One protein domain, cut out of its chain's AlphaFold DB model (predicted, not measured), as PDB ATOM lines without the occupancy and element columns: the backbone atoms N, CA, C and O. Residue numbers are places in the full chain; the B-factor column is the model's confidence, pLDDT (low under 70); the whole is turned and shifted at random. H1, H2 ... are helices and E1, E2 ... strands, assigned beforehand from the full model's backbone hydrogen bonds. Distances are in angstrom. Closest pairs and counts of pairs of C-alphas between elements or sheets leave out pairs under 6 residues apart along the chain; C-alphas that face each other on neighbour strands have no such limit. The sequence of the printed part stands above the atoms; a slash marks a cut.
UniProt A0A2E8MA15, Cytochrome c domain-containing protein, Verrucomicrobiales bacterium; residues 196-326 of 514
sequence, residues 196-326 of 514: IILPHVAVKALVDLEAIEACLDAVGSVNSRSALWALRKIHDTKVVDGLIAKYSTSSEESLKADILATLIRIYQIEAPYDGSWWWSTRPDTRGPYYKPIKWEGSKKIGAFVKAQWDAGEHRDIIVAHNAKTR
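Overview. This is residues 196 to 326 of the 514 residues of the protein "Cytochrome c domain-containing protein" of Verrucomicrobiales bacterium (UniProt A0A2E8MA15). Three helical hairpins, H2 with H3, H4 with H5 and H6 with H7, are stacked one on the next, and H1 lies slanting over H3 at one end of the stack. H4 to H7 form an up-and-down bundle, each helix running against the one before it, and between H5 and H6 a long loop on two short strands has residues 275 to 282 reaching far out from the helices. The printed part has 131 residues with seven named helices and two named strands, in the order H1 H2 H3 H4 H5 E1 E2 H6 H7; the two strands form an antiparallel sheet, E1 - E2. The class is mostly helix. The whole is compact, with a radius of gyration of the C-alphas of 15.3 A and spans of 48 by 37 by 26 A.

Arrangement. H1, residues 196 to 208, touches H3, residues 224 to 231, at a steep tilt of 50 degrees; the closest C-alphas, of Val 203 and Ala 230, are 5.3 A apart. H2, residues 212 to 218, forms a helical hairpin with H3, closest at the C-alphas of Cys 215 and Ala 227, 4.6 A. H4, residues 237 to 249, touches H2 with residues 238 to 243 alone, closest at the C-alphas of Leu 216 and Gly 242, 6.4 A. H5, residues 253 to 265, is the hub, touching H3, H4, H6, residues 298 to 311, and H7, residues 315 to 325. H4 and H5 form a helical hairpin at a shallow tilt of 20 degrees, opposite ways, closest at the C-alphas of Tyr 247 and Lys 256, 5.3 A. E1, residues 268 to 270, and E2, residues 292 to 294, form an antiparallel hairpin, with N 269 and O 293 2.9 A apart, within hydrogen-bond range. H6 and H4 only just touch, with 3 pairs of C-alphas within 8 A, the closest Val 240 and Ile 301, 6.9 A. H7 touches H5 at a shallow tilt of 31 degrees, the same way, closest at the C-alphas of Ala 261 and His 321, 6.0 A. H4 and H7 are apart. In H1 to H7 every O i to N i+4 pair is within hydrogen-bond range.

Along the chain. H1 begins at C-alpha 196, (329.942, 458.044, 437.270), and is 18.4 A long. H2 has 7 residues and H3 has 8. H4 measures 18.4 A, H5 18.3 A, H6 19.8 A and H7 15.1 A. E1 and E2 have 3 residues each. H7 ends at C-alpha 325, (337.168, 459.884, 458.294).

Size, cuts and confidence. The C-alphas farthest apart, of Ser 251 and Thr 281, are 48.1 A apart. The printed part has no cut. The link from E1 to E2, 21 residues, is long; the other links are tight. Mean pLDDT of the printed part is 88.7, and residues 275 to 285 are under 70.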
ATOM      1  N   ILE A 196     329.342 458.748 436.125       85.88
ATOM      2  CA  ILE A 196     329.942 458.044 437.270       85.88
ATOM      3  C   ILE A 196     329.297 456.678 437.546       85.88
ATOM      4  O   ILE A 196     329.882 455.863 438.257       85.88
ATOM      5  N   ILE A 197     328.102 456.417 437.006       87.88
ATOM      6  CA  ILE A 197     327.295 455.242 437.363       87.88
ATOM      7  C   ILE A 197     328.041 453.947 437.027       87.88
ATOM      8  O   ILE A 197     328.215 453.107 437.908       87.88
ATOM      9  N   LEU A 198     328.530 453.801 435.791       88.12
ATOM     10  CA  LEU A 198     329.266 452.603 435.371       88.12
ATOM     11  C   LEU A 198     330.542 452.388 436.205       88.12
ATOM     12  O   LEU A 198     330.711 451.282 436.726       88.12
ATOM     13  N   PRO A 199     331.377 453.418 436.450       91.19
ATOM     14  CA  PRO A 199     332.497 453.291 437.371       91.19
ATOM     15  C   PRO A 199     332.120 452.849 438.786       91.19
ATOM     16  O   PRO A 199     332.780 451.981 439.352       91.19
ATOM     17  N   HIS A 200     331.046 453.403 439.361       90.06
ATOM     18  CA  HIS A 200     330.559 452.991 440.682       90.06
ATOM     19  C   HIS A 200     330.159 451.515 440.711       90.06
ATOM     20  O   HIS A 200     330.510 450.815 441.662       90.06
ATOM     21  N   VAL A 201     329.427 451.055 439.693       92.50
ATOM     22  CA  VAL A 201     328.978 449.660 439.588       92.50
ATOM     23  C   VAL A 201     330.178 448.728 439.440       92.50
ATOM     24  O   VAL A 201     330.269 447.741 440.165       92.50
ATOM     25  N   ALA A 202     331.141 449.073 438.582       91.94
ATOM     26  CA  ALA A 202     332.354 448.284 438.394       91.94
ATOM     27  C   ALA A 202     333.196 448.196 439.677       91.94
ATOM     28  O   ALA A 202     333.627 447.112 440.064       91.94
ATOM     29  N   VAL A 203     333.365 449.310 440.400       93.88
ATOM     30  CA  VAL A 203     334.056 449.309 441.699       93.88
ATOM     31  C   VAL A 203     333.310 448.482 442.736       93.88
ATOM     32  O   VAL A 203     333.943 447.764 443.503       93.88
ATOM     33  N   LYS A 204     331.976 448.550 442.779       93.81
ATOM     34  CA  LYS A 204     331.199 447.718 443.700       93.81
ATOM     35  C   LYS A 204     331.368 446.229 443.378       93.81
ATOM     36  O   LYS A 204     331.602 445.459 444.300       93.81
ATOM     37  N   ALA A 205     331.377 445.853 442.099       92.12
ATOM     38  CA  ALA A 205     331.664 444.485 441.677       92.12
ATOM     39  C   ALA A 205     333.084 444.030 442.071       92.12
ATOM     40  O   ALA A 205     333.241 442.925 442.574       92.12
ATOM     41  N   LEU A 206     334.108 444.883 441.928       92.94
ATOM     42  CA  LEU A 206     335.476 444.579 442.387       92.94
ATOM     43  C   LEU A 206     335.547 444.316 443.899       92.94
ATOM     44  O   LEU A 206     336.288 443.436 444.336       92.94
ATOM     45  N   VAL A 207     334.782 445.080 444.683       93.06
ATOM     46  CA  VAL A 207     334.679 444.908 446.139       93.06
ATOM     47  C   VAL A 207     333.985 443.594 446.481       93.06
ATOM     48  O   VAL A 207     334.512 442.837 447.286       93.06
ATOM     49  N   ASP A 208     332.852 443.300 445.842       90.81
ATOM     50  CA  ASP A 208     332.076 442.081 446.102       90.81
ATOM     51  C   ASP A 208     332.806 440.803 445.633       90.81
ATOM     52  O   ASP A 208     332.563 439.724 446.165       90.81
ATOM     53  N   LEU A 209     333.726 440.918 444.666       89.25
ATOM     54  CA  LEU A 209     334.611 439.832 444.214       89.25
ATOM     55  C   LEU A 209     335.879 439.661 445.067       89.25
ATOM     56  O   LEU A 209     336.659 438.741 444.806       89.25
ATOM     57  N   GLU A 210     336.138 440.565 446.017       91.25
ATOM     58  CA  GLU A 210     337.393 440.621 446.776       91.25
ATOM     59  C   GLU A 210     338.625 440.546 445.851       91.25
ATOM     60  O   GLU A 210     339.557 439.746 446.032       91.25
ATOM     61  N   ALA A 211     338.613 441.371 444.799       92.88
ATOM     62  CA  ALA A 211     339.647 441.432 443.769       92.88
ATOM     63  C   ALA A 211     340.927 442.149 444.259       92.88
ATOM     64  O   ALA A 211     341.462 443.023 443.575       92.88
ATOM     65  N   ILE A 212     341.396 441.800 445.463       95.00
ATOM     66  CA  ILE A 212     342.483 442.465 446.193       95.00
ATOM     67  C   ILE A 212     343.770 442.493 445.365       95.00
ATOM     68  O   ILE A 212     344.274 443.579 445.096       95.00
ATOM     69  N   GLU A 213     344.247 441.332 444.908       94.75
ATOM     70  CA  GLU A 213     345.497 441.214 444.138       94.75
ATOM     71  C   GLU A 213     345.453 442.059 442.860       94.75
ATOM     72  O   GLU A 213     346.285 442.937 442.664       94.75
ATOM     73  N   ALA A 214     344.401 441.900 442.050       93.94
ATOM     74  CA  ALA A 214     344.238 442.659 440.809       93.94
ATOM     75  C   ALA A 214     344.181 444.179 441.045       93.94
ATOM     76  O   ALA A 214     344.707 444.960 440.251       93.94
ATOM     77  N   CYS A 215     343.551 444.620 442.139       96.12
ATOM     78  CA  CYS A 215     343.539 446.032 442.497       96.12
ATOM     79  C   CYS A 215     344.924 446.500 442.962       96.12
ATOM     80  O   CYS A 215     345.371 447.551 442.515       96.12
ATOM     81  N   LEU A 216     345.621 445.741 443.813       97.00
ATOM     82  CA  LEU A 216     346.977 446.071 444.267       97.00
ATOM     83  C   LEU A 216     347.972 446.140 443.100       97.00
ATOM     84  O   LEU A 216     348.768 447.079 443.035       97.00
ATOM     85  N   ASP A 217     347.883 445.220 442.143       94.94
ATOM     86  CA  ASP A 217     348.687 445.231 440.918       94.94
ATOM     87  C   ASP A 217     348.429 446.487 440.083       94.94
ATOM     88  O   ASP A 217     349.364 447.101 439.567       94.94
ATOM     89  N   ALA A 218     347.171 446.928 440.018       94.38
ATOM     90  CA  ALA A 218     346.778 448.138 439.307       94.38
ATOM     91  C   ALA A 218     347.158 449.447 440.030       94.38
ATOM     92  O   ALA A 218     347.128 450.506 439.389       94.38
ATOM     93  N   VAL A 219     347.538 449.421 441.315       95.06
ATOM     94  CA  VAL A 219     348.062 450.604 442.022       95.06
ATOM     95  C   VAL A 219     349.400 451.019 441.400       95.06
ATOM     96  O   VAL A 219     350.348 450.233 441.347       95.06
ATOM     97  N   GLY A 220     349.459 452.271 440.936       89.69
ATOM     98  CA  GLY A 220     350.571 452.833 440.154       89.69
ATOM     99  C   GLY A 220     350.402 452.739 438.631       89.69
ATOM    100  O   GLY A 220     351.241 453.236 437.889       89.69
ATOM    101  N   SER A 221     349.311 452.139 438.142       90.56
ATOM    102  CA  SER A 221     348.964 452.109 436.713       90.56
ATOM    103  C   SER A 221     347.972 453.218 436.325       90.56
ATOM    104  O   SER A 221     347.468 453.958 437.170       90.56
ATOM    105  N   VAL A 222     347.576 453.265 435.047       86.56
ATOM    106  CA  VAL A 222     346.471 454.121 434.561       86.56
ATOM    107  C   VAL A 222     345.137 453.881 435.288       86.56
ATOM    108  O   VAL A 222     344.277 454.757 435.291       86.56
ATOM    109  N   ASN A 223     344.965 452.717 435.926       88.88
ATOM    110  CA  ASN A 223     343.770 452.352 436.690       88.88
ATOM    111  C   ASN A 223     343.942 452.554 438.211       88.88
ATOM    112  O   ASN A 223     343.047 452.189 438.975       88.88
ATOM    113  N   SER A 224     345.055 453.150 438.664       92.50
ATOM    114  CA  SER A 224     345.412 453.282 440.087       92.50
ATOM    115  C   SER A 224     344.286 453.886 440.931       92.50
ATOM    116  O   SER A 224     343.896 453.339 441.960       92.50
ATOM    117  N   ARG A 225     343.671 454.974 440.457       90.00
ATOM    118  CA  ARG A 225     342.596 455.664 441.184       90.00
ATOM    119  C   ARG A 225     341.351 454.795 441.381       90.00
ATOM    120  O   ARG A 225     340.717 454.856 442.435       90.00
ATOM    121  N   SER A 226     340.998 453.993 440.381       90.81
ATOM    122  CA  SER A 226     339.858 453.073 440.434       90.81
ATOM    123  C   SER A 226     340.154 451.877 441.336       90.81
ATOM    124  O   SER A 226     339.307 451.495 442.144       90.81
ATOM    125  N   ALA A 227     341.382 451.360 441.281       95.25
ATOM    126  CA  ALA A 227     341.855 450.314 442.176       95.25
ATOM    127  C   ALA A 227     341.842 450.764 443.645       95.25
ATOM    128  O   ALA A 227     341.242 450.103 444.489       95.25
ATOM    129  N   LEU A 228     342.400 451.938 443.957       96.31
ATOM    130  CA  LEU A 228     342.367 452.514 445.307       96.31
ATOM    131  C   LEU A 228     340.936 452.810 445.780       96.31
ATOM    132  O   LEU A 228     340.621 452.701 446.967       96.31
ATOM    133  N   TRP A 229     340.023 453.139 444.864       95.38
ATOM    134  CA  TRP A 229     338.605 453.294 445.187       95.38
ATOM    135  C   TRP A 229     337.929 451.966 445.565       95.38
ATOM    136  O   TRP A 229     337.094 451.957 446.476       95.38
ATOM    137  N   ALA A 230     338.299 450.851 444.940       96.00
ATOM    138  CA  ALA A 230     337.862 449.533 445.392       96.00
ATOM    139  C   ALA A 230     338.501 449.174 446.743       96.00
ATOM    140  O   ALA A 230     337.786 448.919 447.711       96.00
ATOM    141  N   LEU A 231     339.830 449.271 446.854       97.38
ATOM    142  CA  LEU A 231     340.586 448.890 448.053       97.38
ATOM    143  C   LEU A 231     340.147 449.660 449.306       97.38
ATOM    144  O   LEU A 231     340.046 449.070 450.377       97.38
ATOM    145  N   ARG A 232     339.768 450.943 449.195       95.38
ATOM    146  CA  ARG A 232     339.286 451.733 450.350       95.38
ATOM    147  C   ARG A 232     337.943 451.268 450.940       95.38
ATOM    148  O   ARG A 232     337.419 451.909 451.855       95.38
ATOM    149  N   LYS A 233     337.326 450.243 450.348       94.81
ATOM    150  CA  LYS A 233     336.067 449.622 450.775       94.81
ATOM    151  C   LYS A 233     336.256 448.178 451.258       94.81
ATOM    152  O   LYS A 233     335.261 447.570 451.632       94.81
ATOM    153  N   ILE A 234     337.480 447.648 451.223       95.06
ATOM    154  CA  ILE A 234     337.803 446.271 451.600       95.06
ATOM    155  C   ILE A 234     338.645 446.308 452.881       95.06
ATOM    156  O   ILE A 234     339.742 446.867 452.896       95.06
ATOM    157  N   HIS A 235     338.133 445.709 453.956       96.38
ATOM    158  CA  HIS A 235     338.815 445.607 455.250       96.38
ATOM    159  C   HIS A 235     339.493 444.252 455.391       96.38
ATOM    160  O   HIS A 235     339.005 443.371 456.090       96.38
ATOM    161  N   ASP A 236     340.625 444.104 454.712       96.81
ATOM    162  CA  ASP A 236     341.439 442.890 454.733       96.81
ATOM    163  C   ASP A 236     342.909 443.248 455.007       96.81
ATOM    164  O   ASP A 236     343.415 444.273 454.536       96.81
ATOM    165  N   THR A 237     343.608 442.434 455.797       97.50
ATOM    166  CA  THR A 237     345.011 442.681 456.156       97.50
ATOM    167  C   THR A 237     345.948 442.621 454.945       97.50
ATOM    168  O   THR A 237     346.920 443.374 454.904       97.50
ATOM    169  N   LYS A 238     345.620 441.853 453.898       97.62
ATOM    170  CA  LYS A 238     346.364 441.827 452.627       97.62
ATOM    171  C   LYS A 238     346.328 443.169 451.907       97.62
ATOM    172  O   LYS A 238     347.330 443.581 451.330       97.62
ATOM    173  N   VAL A 239     345.199 443.881 451.974       98.06
ATOM    174  CA  VAL A 239     345.079 445.236 451.410       98.06
ATOM    175  C   VAL A 239     346.026 446.187 452.134       98.06
ATOM    176  O   VAL A 239     346.741 446.947 451.488       98.06
ATOM    177  N   VAL A 240     346.060 446.127 453.468       98.44
ATOM    178  CA  VAL A 240     346.959 446.958 454.286       98.44
ATOM    179  C   VAL A 240     348.415 446.689 453.922       98.44
ATOM    180  O   VAL A 240     349.178 447.623 453.679       98.44
ATOM    181  N   ASP A 241     348.781 445.416 453.846       98.25
ATOM    182  CA  ASP A 241     350.150 444.980 453.602       98.25
ATOM    183  C   ASP A 241     350.615 445.348 452.195       98.25
ATOM    184  O   ASP A 241     351.684 445.940 452.034       98.25
ATOM    185  N   GLY A 242     349.780 445.087 451.189       98.00
ATOM    186  CA  GLY A 242     350.059 445.437 449.802       98.00
ATOM    187  C   GLY A 242     350.158 446.945 449.576       98.00
ATOM    188  O   GLY A 242     351.054 447.403 448.869       98.00
ATOM    189  N   LEU A 243     349.291 447.743 450.208       98.38
ATOM    190  CA  LEU A 243     349.347 449.203 450.112       98.38
ATOM    191  C   LEU A 243     350.600 449.777 450.781       98.38
ATOM    192  O   LEU A 243     351.258 450.632 450.191       98.38
ATOM    193  N   ILE A 244     350.968 449.294 451.971       98.19
ATOM    194  CA  ILE A 244     352.213 449.703 452.637       98.19
ATOM    195  C   ILE A 244     353.425 449.335 451.774       98.19
ATOM    196  O   ILE A 244     354.299 450.173 451.570       98.19
ATOM    197  N   ALA A 245     353.454 448.125 451.205       97.88
ATOM    198  CA  ALA A 245     354.526 447.714 450.303       97.88
ATOM    199  C   ALA A 245     354.621 448.638 449.076       97.88
ATOM    200  O   ALA A 245     355.697 449.159 448.783       97.88
ATOM    201  N   LYS A 246     353.489 448.923 448.413       97.44
ATOM    202  CA  LYS A 246     353.425 449.848 447.268       97.44
ATOM    203  C   LYS A 246     353.899 451.254 447.636       97.44
ATOM    204  O   LYS A 246     354.651 451.843 446.863       97.44
ATOM    205  N   TYR A 247     353.526 451.765 448.812       96.75
ATOM    206  CA  TYR A 247     354.017 453.050 449.318       96.75
ATOM    207  C   TYR A 247     355.542 453.046 449.446       96.75
ATOM    208  O   TYR A 247     356.202 453.945 448.932       96.75
ATOM    209  N   SER A 248     356.103 452.025 450.101       94.56
ATOM    210  CA  SER A 248     357.545 451.927 450.355       94.56
ATOM    211  C   SER A 248     358.373 451.795 449.077       94.56
ATOM    212  O   SER A 248     359.498 452.282 449.036       94.56
ATOM    213  N   THR A 249     357.829 451.162 448.033       94.75
ATOM    214  CA  THR A 249     358.519 450.996 446.739       94.75
ATOM    215  C   THR A 249     358.305 452.149 445.757       94.75
ATOM    216  O   THR A 249     359.012 452.235 444.757       94.75
ATOM    217  N   SER A 250     357.321 453.020 445.999       92.19
ATOM    218  CA  SER A 250     357.000 454.118 445.087       92.19
ATOM    219  C   SER A 250     357.966 455.289 445.271       92.19
ATOM    220  O   SER A 250     358.250 455.704 446.392       92.19
ATOM    221  N   SER A 251     358.410 455.887 444.166       90.06
ATOM    222  CA  SER A 251     359.061 457.203 444.157       90.06
ATOM    223  C   SER A 251     358.085 458.345 443.845       90.06
ATOM    224  O   SER A 251     358.474 459.509 443.880       90.06
ATOM    225  N   GLU A 252     356.833 458.031 443.492       90.56
ATOM    226  CA  GLU A 252     355.824 459.014 443.100       90.56
ATOM    227  C   GLU A 252     355.055 459.534 444.326       90.56
ATOM    228  O   GLU A 252     354.311 458.793 444.977       90.56
ATOM    229  N   GLU A 253     355.212 460.827 444.609       88.06
ATOM    230  CA  GLU A 253     354.654 461.492 445.793       88.06
ATOM    231  C   GLU A 253     353.116 461.542 445.791       88.06
ATOM    232  O   GLU A 253     352.471 461.315 446.815       88.06
ATOM    233  N   SER A 254     352.505 461.771 444.624       86.56
ATOM    234  CA  SER A 254     351.046 461.732 444.444       86.56
ATOM    235  C   SER A 254     350.468 460.358 444.771       86.56
ATOM    236  O   SER A 254     349.456 460.257 445.465       86.56
ATOM    237  N   LEU A 255     351.133 459.291 444.323       90.81
ATOM    238  CA  LEU A 255     350.698 457.924 444.592       90.81
ATOM    239  C   LEU A 255     350.812 457.582 446.081       90.81
ATOM    240  O   LEU A 255     349.904 456.974 446.646       90.81
ATOM    241  N   LYS A 256     351.902 458.004 446.734       94.62
ATOM    242  CA  LYS A 256     352.083 457.853 448.183       94.62
ATOM    243  C   LYS A 256     350.972 458.539 448.977       94.62
ATOM    244  O   LYS A 256     350.399 457.921 449.878       94.62
ATOM    245  N   ALA A 257     350.608 459.765 448.597       90.06
ATOM    246  CA  ALA A 257     349.496 460.497 449.197       90.06
ATOM    247  C   ALA A 257     348.155 459.754 449.035       90.06
ATOM    248  O   ALA A 257     347.419 459.584 450.011       90.06
ATOM    249  N   ASP A 258     347.854 459.247 447.834       92.38
ATOM    250  CA  ASP A 258     346.627 458.488 447.563       92.38
ATOM    251  C   ASP A 258     346.573 457.151 448.335       92.38
ATOM    252  O   ASP A 258     345.510 456.733 448.819       92.38
ATOM    253  N   ILE A 259     347.720 456.485 448.505       97.44
ATOM    254  CA  ILE A 259     347.842 455.274 449.323       97.44
ATOM    255  C   ILE A 259     347.602 455.594 450.805       97.44
ATOM    256  O   ILE A 259     346.803 454.910 451.449       97.44
ATOM    257  N   LEU A 260     348.217 456.650 451.349       95.19
ATOM    258  CA  LEU A 260     347.988 457.083 452.734       95.19
ATOM    259  C   LEU A 260     346.522 457.435 452.986       95.19
ATOM    260  O   LEU A 260     345.931 456.980 453.968       95.19
ATOM    261  N   ALA A 261     345.903 458.181 452.072       93.94
ATOM    262  CA  ALA A 261     344.480 458.493 452.111       93.94
ATOM    263  C   ALA A 261     343.604 457.228 452.154       93.94
ATOM    264  O   ALA A 261     342.596 457.188 452.870       93.94
ATOM    265  N   THR A 262     343.990 456.195 451.401       96.81
ATOM    266  CA  THR A 262     343.307 454.896 451.351       96.81
ATOM    267  C   THR A 262     343.475 454.124 452.656       96.81
ATOM    268  O   THR A 262     342.475 453.681 453.218       96.81
ATOM    269  N   LEU A 263     344.699 454.039 453.187       97.62
ATOM    270  CA  LEU A 263     345.002 453.397 454.471       97.62
ATOM    271  C   LEU A 263     344.228 454.050 455.624       97.62
ATOM    272  O   LEU A 263     343.575 453.357 456.401       97.62
ATOM    273  N   ILE A 264     344.214 455.386 455.698       95.31
ATOM    274  CA  ILE A 264     343.436 456.123 456.707       95.31
ATOM    275  C   ILE A 264     341.937 455.848 456.536       95.31
ATOM    276  O   ILE A 264     341.229 455.630 457.515       95.31
ATOM    277  N   ARG A 265     341.430 455.782 455.297       95.69
ATOM    278  CA  ARG A 265     340.011 455.495 455.028       95.69
ATOM    279  C   ARG A 265     339.566 454.119 455.529       95.69
ATOM    280  O   ARG A 265     338.390 453.986 455.881       95.69
ATOM    281  N   ILE A 266     340.455 453.130 455.563       96.25
ATOM    282  CA  ILE A 266     340.169 451.781 456.080       96.25
ATOM    283  C   ILE A 266     340.666 451.575 457.515       96.25
ATOM    284  O   ILE A 266     340.581 450.465 458.024       96.25
ATOM    285  N   TYR A 267     341.147 452.612 458.207       96.50
ATOM    286  CA  TYR A 267     341.617 452.485 459.592       96.50
ATOM    287  C   TYR A 267     340.513 452.021 460.554       96.50
ATOM    288  O   TYR A 267     340.797 451.280 461.492       96.50
ATOM    289  N   GLN A 268     339.262 452.409 460.315       95.06
ATOM    290  CA  GLN A 268     338.081 451.967 461.064       95.06
ATOM    291  C   GLN A 268     337.120 451.185 460.162       95.06
ATOM    292  O   GLN A 268     337.172 451.301 458.932       95.06
ATOM    293  N   ILE A 269     336.217 450.434 460.787       94.25
ATOM    294  CA  ILE A 269     335.082 449.748 460.162       94.25
ATOM    295  C   ILE A 269     333.788 450.085 460.919       94.25
ATOM    296  O   ILE A 269     333.841 450.505 462.074       94.25
ATOM    297  N   GLU A 270     332.636 449.926 460.273       90.75
ATOM    298  CA  GLU A 270     331.328 450.026 460.927       90.75
ATOM    299  C   GLU A 270     331.169 448.915 461.973       90.75
ATOM    300  O   GLU A 270     331.484 447.753 461.702       90.75
ATOM    301  N   ALA A 271     330.675 449.256 463.162       88.88
ATOM    302  CA  ALA A 271     330.319 448.253 464.155       88.88
ATOM    303  C   ALA A 271     329.190 447.348 463.632       88.88
ATOM    304  O   ALA A 271     328.281 447.838 462.957       88.88
ATOM    305  N   PRO A 272     329.168 446.051 463.991       86.50
ATOM    306  CA  PRO A 272     327.989 445.227 463.774       86.50
ATOM    307  C   PRO A 272     326.752 445.910 464.358       86.50
ATOM    308  O   PRO A 272     326.764 446.406 465.490       86.50
ATOM    309  N   TYR A 273     325.687 445.969 463.564       80.38
ATOM    310  CA  TYR A 273     324.443 446.562 464.018       80.38
ATOM    311  C   TYR A 273     323.795 445.661 465.074       80.38
ATOM    312  O   TYR A 273     323.460 444.511 464.801       80.38
ATOM    313  N   ASP A 274     323.625 446.196 466.281       77.69
ATOM    314  CA  ASP A 274     323.098 445.496 467.461       77.69
ATOM    315  C   ASP A 274     321.679 445.966 467.828       77.69
ATOM    316  O   ASP A 274     321.169 445.675 468.907       77.69
ATOM    317  N   GLY A 275     321.050 446.759 466.958       69.50
ATOM    318  CA  GLY A 275     319.797 447.424 467.261       69.50
ATOM    319  C   GLY A 275     319.976 448.815 467.874       69.50
ATOM    320  O   GLY A 275     319.459 449.788 467.331       69.50
ATOM    321  N   SER A 276     320.747 448.940 468.957       66.88
ATOM    322  CA  SER A 276     320.784 450.107 469.871       66.88
ATOM    323  C   SER A 276     321.100 451.471 469.228       66.88
ATOM    324  O   SER A 276     320.907 452.523 469.833       66.88
ATOM    325  N   TRP A 277     321.619 451.411 468.007       59.50
ATOM    326  CA  TRP A 277     322.232 452.440 467.185       59.50
ATOM    327  C   TRP A 277     321.448 453.368 466.265       59.50
ATOM    328  O   TRP A 277     321.768 454.536 466.059       59.50
ATOM    329  N   TRP A 278     320.531 452.726 465.541       55.28
ATOM    330  CA  TRP A 278     320.208 453.089 464.153       55.28
ATOM    331  C   TRP A 278     318.780 453.591 464.008       55.28
ATOM    332  O   TRP A 278     318.488 454.386 463.125       55.28
ATOM    333  N   TRP A 279     317.894 453.172 464.911       52.72
ATOM    334  CA  TRP A 279     316.503 453.613 464.964       52.72
ATOM    335  C   TRP A 279     316.325 454.974 465.654       52.72
ATOM    336  O   TRP A 279     315.218 455.304 466.077       52.72
ATOM    337  N   SER A 280     317.385 455.776 465.801       54.34
ATOM    338  CA  SER A 280     317.190 457.189 466.124       54.34
ATOM    339  C   SER A 280     316.690 457.907 464.869       54.34
ATOM    340  O   SER A 280     317.083 457.590 463.749       54.34
ATOM    341  N   THR A 281     315.808 458.892 465.028       52.44
ATOM    342  CA  THR A 281     315.240 459.632 463.887       52.44
ATOM    343  C   THR A 281     316.278 460.468 463.131       52.44
ATOM    344  O   THR A 281     315.949 461.020 462.082       52.44
ATOM    345  N   ARG A 282     317.520 460.580 463.641       59.56
ATOM    346  CA  ARG A 282     318.623 461.335 463.028       59.56
ATOM    347  C   ARG A 282     320.009 460.740 463.374       59.56
ATOM    348  O   ARG A 282     320.652 461.222 464.313       59.56
ATOM    349  N   PRO A 283     320.499 459.726 462.636       63.22
ATOM    350  CA  PRO A 283     321.843 459.176 462.834       63.22
ATOM    351  C   PRO A 283     322.941 460.207 462.499       63.22
ATOM    352  O   PRO A 283     322.736 461.095 461.671       63.22
ATOM    353  N   ASP A 284     324.119 460.096 463.126       67.44
ATOM    354  CA  ASP A 284     325.279 460.949 462.811       67.44
ATOM    355  C   ASP A 284     325.841 460.582 461.431       67.44
ATOM    356  O   ASP A 284     326.456 459.535 461.258       67.44
ATOM    357  N   THR A 285     325.635 461.445 460.440       67.56
ATOM    358  CA  THR A 285     326.044 461.215 459.045       67.56
ATOM    359  C   THR A 285     327.480 461.655 458.747       67.56
ATOM    360  O   THR A 285     327.900 461.666 457.585       67.56
ATOM    361  N   ARG A 286     328.258 462.055 459.762       71.50
ATOM    362  CA  ARG A 286     329.631 462.530 459.558       71.50
ATOM    363  C   ARG A 286     330.599 461.373 459.382       71.50
ATOM    364  O   ARG A 286     330.773 460.538 460.269       71.50
ATOM    365  N   GLY A 287     331.366 461.454 458.302       77.75
ATOM    366  CA  GLY A 287     332.396 460.477 457.989       77.75
ATOM    367  C   GLY A 287     331.823 459.227 457.314       77.75
ATOM    368  O   GLY A 287     330.690 459.227 456.845       77.75
ATOM    369  N   PRO A 288     332.644 458.180 457.157       83.81
ATOM    370  CA  PRO A 288     332.269 456.994 456.398       83.81
ATOM    371  C   PRO A 288     331.419 455.977 457.160       83.81
ATOM    372  O   PRO A 288     330.852 455.104 456.504       83.81
ATOM    373  N   TYR A 289     331.397 456.058 458.492       85.81
ATOM    374  CA  TYR A 289     330.724 455.118 459.384       85.81
ATOM    375  C   TYR A 289     329.938 455.878 460.435       85.81
ATOM    376  O   TYR A 289     330.365 456.939 460.893       85.81
ATOM    377  N   TYR A 290     328.829 455.290 460.846       81.31
ATOM    378  CA  TYR A 290     327.939 455.838 461.856       81.31
ATOM    379  C   TYR A 290     328.434 455.511 463.268       81.31
ATOM    380  O   TYR A 290     328.451 456.380 464.139       81.31
ATOM    381  N   LYS A 291     328.916 454.282 463.482       83.88
ATOM    382  CA  LYS A 291     329.563 453.804 464.707       83.88
ATOM    383  C   LYS A 291     330.918 453.165 464.359       83.88
ATOM    384  O   LYS A 291     331.029 451.942 464.263       83.88
ATOM    385  N   PRO A 292     331.973 453.977 464.167       88.69
ATOM    386  CA  PRO A 292     333.291 453.466 463.817       88.69
ATOM    387  C   PRO A 292     333.922 452.664 464.965       88.69
ATOM    388  O   PRO A 292     333.993 453.126 466.103       88.69
ATOM    389  N   ILE A 293     334.461 451.489 464.644       91.56
ATOM    390  CA  ILE A 293     335.285 450.661 465.532       91.56
ATOM    391  C   ILE A 293     336.616 450.305 464.864       91.56
ATOM    392  O   ILE A 293     336.786 450.408 463.647       91.56
ATOM    393  N   LYS A 294     337.587 449.886 465.677       94.94
ATOM    394  CA  LYS A 294     338.848 449.327 465.181       94.94
ATOM    395  C   LYS A 294     338.667 447.854 464.830       94.94
ATOM    396  O   LYS A 294     337.864 447.162 465.445       94.94
ATOM    397  N   TRP A 295     339.463 447.392 463.882       96.00
ATOM    398  CA  TRP A 295     339.528 446.012 463.417       96.00
ATOM    399  C   TRP A 295     340.993 445.555 463.374       96.00
ATOM    400  O   TRP A 295     341.899 446.310 463.738       96.00
ATOM    401  N   GLU A 296     341.239 444.318 462.954       96.69
ATOM    402  CA  GLU A 296     342.567 443.692 462.969       96.69
ATOM    403  C   GLU A 296     343.655 444.548 462.285       96.69
ATOM    404  O   GLU A 296     344.725 444.779 462.857       96.69
ATOM    405  N   GLY A 297     343.356 445.126 461.114       96.00
ATOM    406  CA  GLY A 297     344.287 445.974 460.362       96.00
ATOM    407  C   GLY A 297     344.572 447.346 460.989       96.00
ATOM    408  O   GLY A 297     345.608 447.951 460.700       96.00
ATOM    409  N   SER A 298     343.716 447.841 461.895       96.69
ATOM    410  CA  SER A 298     343.837 449.192 462.466       96.69
ATOM    411  C   SER A 298     345.174 449.416 463.169       96.69
ATOM    412  O   SER A 298     345.748 450.499 463.075       96.69
ATOM    413  N   LYS A 299     345.698 448.406 463.877       95.81
ATOM    414  CA  LYS A 299     346.964 448.538 464.616       95.81
ATOM    415  C   LYS A 299     348.133 448.819 463.668       95.81
ATOM    416  O   LYS A 299     348.929 449.717 463.939       95.81
ATOM    417  N   LYS A 300     348.209 448.083 462.556       97.50
ATOM    418  CA  LYS A 300     349.279 448.208 461.558       97.50
ATOM    419  C   LYS A 300     349.177 449.528 460.794       97.50
ATOM    420  O   LYS A 300     350.171 450.241 460.692       97.50
ATOM    421  N   ILE A 301     347.968 449.900 460.369       97.44
ATOM    422  CA  ILE A 301     347.701 451.194 459.723       97.44
ATOM    423  C   ILE A 301     348.102 452.348 460.645       97.44
ATOM    424  O   ILE A 301     348.825 453.248 460.231       97.44
ATOM    425  N   GLY A 302     347.656 452.321 461.906       95.25
ATOM    426  CA  GLY A 302     347.937 453.386 462.866       95.25
ATOM    427  C   GLY A 302     349.432 453.568 463.121       95.25
ATOM    428  O   GLY A 302     349.908 454.698 463.138       95.25
ATOM    429  N   ALA A 303     350.178 452.468 463.264       95.75
ATOM    430  CA  ALA A 303     351.630 452.513 463.415       95.75
ATOM    431  C   ALA A 303     352.321 453.091 462.170       95.75
ATOM    432  O   ALA A 303     353.189 453.952 462.296       95.75
ATOM    433  N   PHE A 304     351.903 452.665 460.975       96.44
ATOM    434  CA  PHE A 304     352.474 453.141 459.718       96.44
ATOM    435  C   PHE A 304     352.217 454.636 459.487       96.44
ATOM    436  O   PHE A 304     353.155 455.390 459.242       96.44
ATOM    437  N   VAL A 305     350.963 455.082 459.630       94.56
ATOM    438  CA  VAL A 305     350.582 456.497 459.480       94.56
ATOM    439  C   VAL A 305     351.294 457.362 460.516       94.56
ATOM    440  O   VAL A 305     351.771 458.444 460.182       94.56
ATOM    441  N   LYS A 306     351.420 456.881 461.760       92.88
ATOM    442  CA  LYS A 306     352.186 457.583 462.792       92.88
ATOM    443  C   LYS A 306     353.665 457.713 462.419       92.88
ATOM    444  O   LYS A 306     354.224 458.787 462.599       92.88
ATOM    445  N   ALA A 307     354.282 456.668 461.873       93.88
ATOM    446  CA  ALA A 307     355.671 456.744 461.428       93.88
ATOM    447  C   ALA A 307     355.868 457.806 460.328       93.88
ATOM    448  O   ALA A 307     356.804 458.595 460.420       93.88
ATOM    449  N   GLN A 308     354.954 457.892 459.349       92.50
ATOM    450  CA  GLN A 308     355.016 458.930 458.305       92.50
ATOM    451  C   GLN A 308     354.807 460.338 458.889       92.50
ATOM    452  O   GLN A 308     355.524 461.279 458.556       92.50
ATOM    453  N   TRP A 309     353.873 460.470 459.834       89.44
ATOM    454  CA  TRP A 309     353.630 461.718 460.558       89.44
ATOM    455  C   TRP A 309     354.859 462.213 461.334       89.44
ATOM    456  O   TRP A 309     355.221 463.397 461.254       89.44
ATOM    457  N   ASP A 310     355.492 461.308 462.085       89.12
ATOM    458  CA  ASP A 310     356.675 461.587 462.898       89.12
ATOM    459  C   ASP A 310     357.883 461.931 462.009       89.12
ATOM    460  O   ASP A 310     358.641 462.839 462.348       89.12
ATOM    461  N   ALA A 311     358.002 461.300 460.834       89.00
ATOM    462  CA  ALA A 311     358.997 461.638 459.811       89.00
ATOM    463  C   ALA A 311     358.767 463.014 459.151       89.00
ATOM    464  O   ALA A 311     359.670 463.554 458.519       89.00
ATOM    465  N   GLY A 312     357.580 463.609 459.317       82.31
ATOM    466  CA  GLY A 312     357.233 464.903 458.726       82.31
ATOM    467  C   GLY A 312     356.644 464.824 457.317       82.31
ATOM    468  O   GLY A 312     356.375 465.870 456.729       82.31
ATOM    469  N   GLU A 313     356.394 463.624 456.794       78.31
ATOM    470  CA  GLU A 313     355.872 463.401 455.442       78.31
ATOM    471  C   GLU A 313     354.334 463.471 455.407       78.31
ATOM    472  O   GLU A 313     353.651 463.005 456.324       78.31
ATOM    473  N   HIS A 314     353.773 464.059 454.341       81.25
ATOM    474  CA  HIS A 314     352.329 464.070 454.031       81.25
ATOM    475  C   HIS A 314     351.385 464.502 455.174       81.25
ATOM    476  O   HIS A 314     350.240 464.042 455.268       81.25
ATOM    477  N   ARG A 315     351.845 465.375 456.078       83.19
ATOM    478  CA  ARG A 315     351.082 465.783 457.270       83.19
ATOM    479  C   ARG A 315     349.717 466.391 456.937       83.19
ATOM    480  O   ARG A 315     348.737 466.120 457.628       83.19
ATOM    481  N   ASP A 316     349.643 467.175 455.870       77.94
ATOM    482  CA  ASP A 316     348.421 467.775 455.334       77.94
ATOM    483  C   ASP A 316     347.397 466.715 454.895       77.94
ATOM    484  O   ASP A 316     346.227 466.780 455.286       77.94
ATOM    485  N   ILE A 317     347.841 465.691 454.161       80.56
ATOM    486  CA  ILE A 317     347.008 464.564 453.727       80.56
ATOM    487  C   ILE A 317     346.510 463.776 454.938       80.56
ATOM    488  O   ILE A 317     345.315 463.479 455.037       80.56
ATOM    489  N   ILE A 318     347.405 463.475 455.883       84.50
ATOM    490  CA  ILE A 318     347.070 462.735 457.101       84.50
ATOM    491  C   ILE A 318     346.000 463.488 457.900       84.50
ATOM    492  O   ILE A 318     344.990 462.893 458.270       84.50
ATOM    493  N   VAL A 319     346.162 464.797 458.110       80.44
ATOM    494  CA  VAL A 319     345.194 465.633 458.839       80.44
ATOM    495  C   VAL A 319     343.854 465.690 458.115       80.44
ATOM    496  O   VAL A 319     342.815 465.411 458.720       80.44
ATOM    497  N   ALA A 320     343.860 465.995 456.814       77.25
ATOM    498  CA  ALA A 320     342.643 466.123 456.020       77.25
ATOM    499  C   ALA A 320     341.824 464.825 456.018       77.25
ATOM    500  O   ALA A 320     340.605 464.842 456.222       77.25
ATOM    501  N   HIS A 321     342.489 463.684 455.824       83.94
ATOM    502  CA  HIS A 321     341.828 462.387 455.798       83.94
ATOM    503  C   HIS A 321     341.439 461.901 457.192       83.94
ATOM    504  O   HIS A 321     340.351 461.341 457.327       83.94
ATOM    505  N   ASN A 322     342.235 462.155 458.234       83.25
ATOM    506  CA  ASN A 322     341.875 461.803 459.609       83.25
ATOM    507  C   ASN A 322     340.621 462.571 460.061       83.25
ATOM    508  O   ASN A 322     339.695 461.961 460.590       83.25
ATOM    509  N   ALA A 323     340.522 463.869 459.744       77.88
ATOM    510  CA  ALA A 323     339.330 464.676 460.013       77.88
ATOM    511  C   ALA A 323     338.111 464.193 459.208       77.88
ATOM    512  O   ALA A 323     337.045 463.949 459.771       77.88
ATOM    513  N   LYS A 324     338.272 463.979 457.894       79.81
ATOM    514  CA  LYS A 324     337.191 463.502 457.011       79.81
ATOM    515  C   LYS A 324     336.651 462.130 457.416       79.81
ATOM    516  O   LYS A 324     335.478 461.841 457.194       79.81
ATOM    517  N   THR A 325     337.515 461.267 457.944       83.50
ATOM    518  CA  THR A 325     337.168 459.884 458.294       83.50
ATOM    519  C   THR A 325     336.878 459.676 459.769       83.50
ATOM    520  O   THR A 325     336.373 458.615 460.107       83.50
ATOM    521  N   ARG A 326     337.149 460.673 460.624       83.94
ATOM    522  CA  ARG A 326     337.052 460.572 462.090       83.94
ATOM    523  C   ARG A 326     337.893 459.421 462.650       83.94
ATOM    524  O   ARG A 326     337.509 458.752 463.606       83.94
TER     525      ARG A 326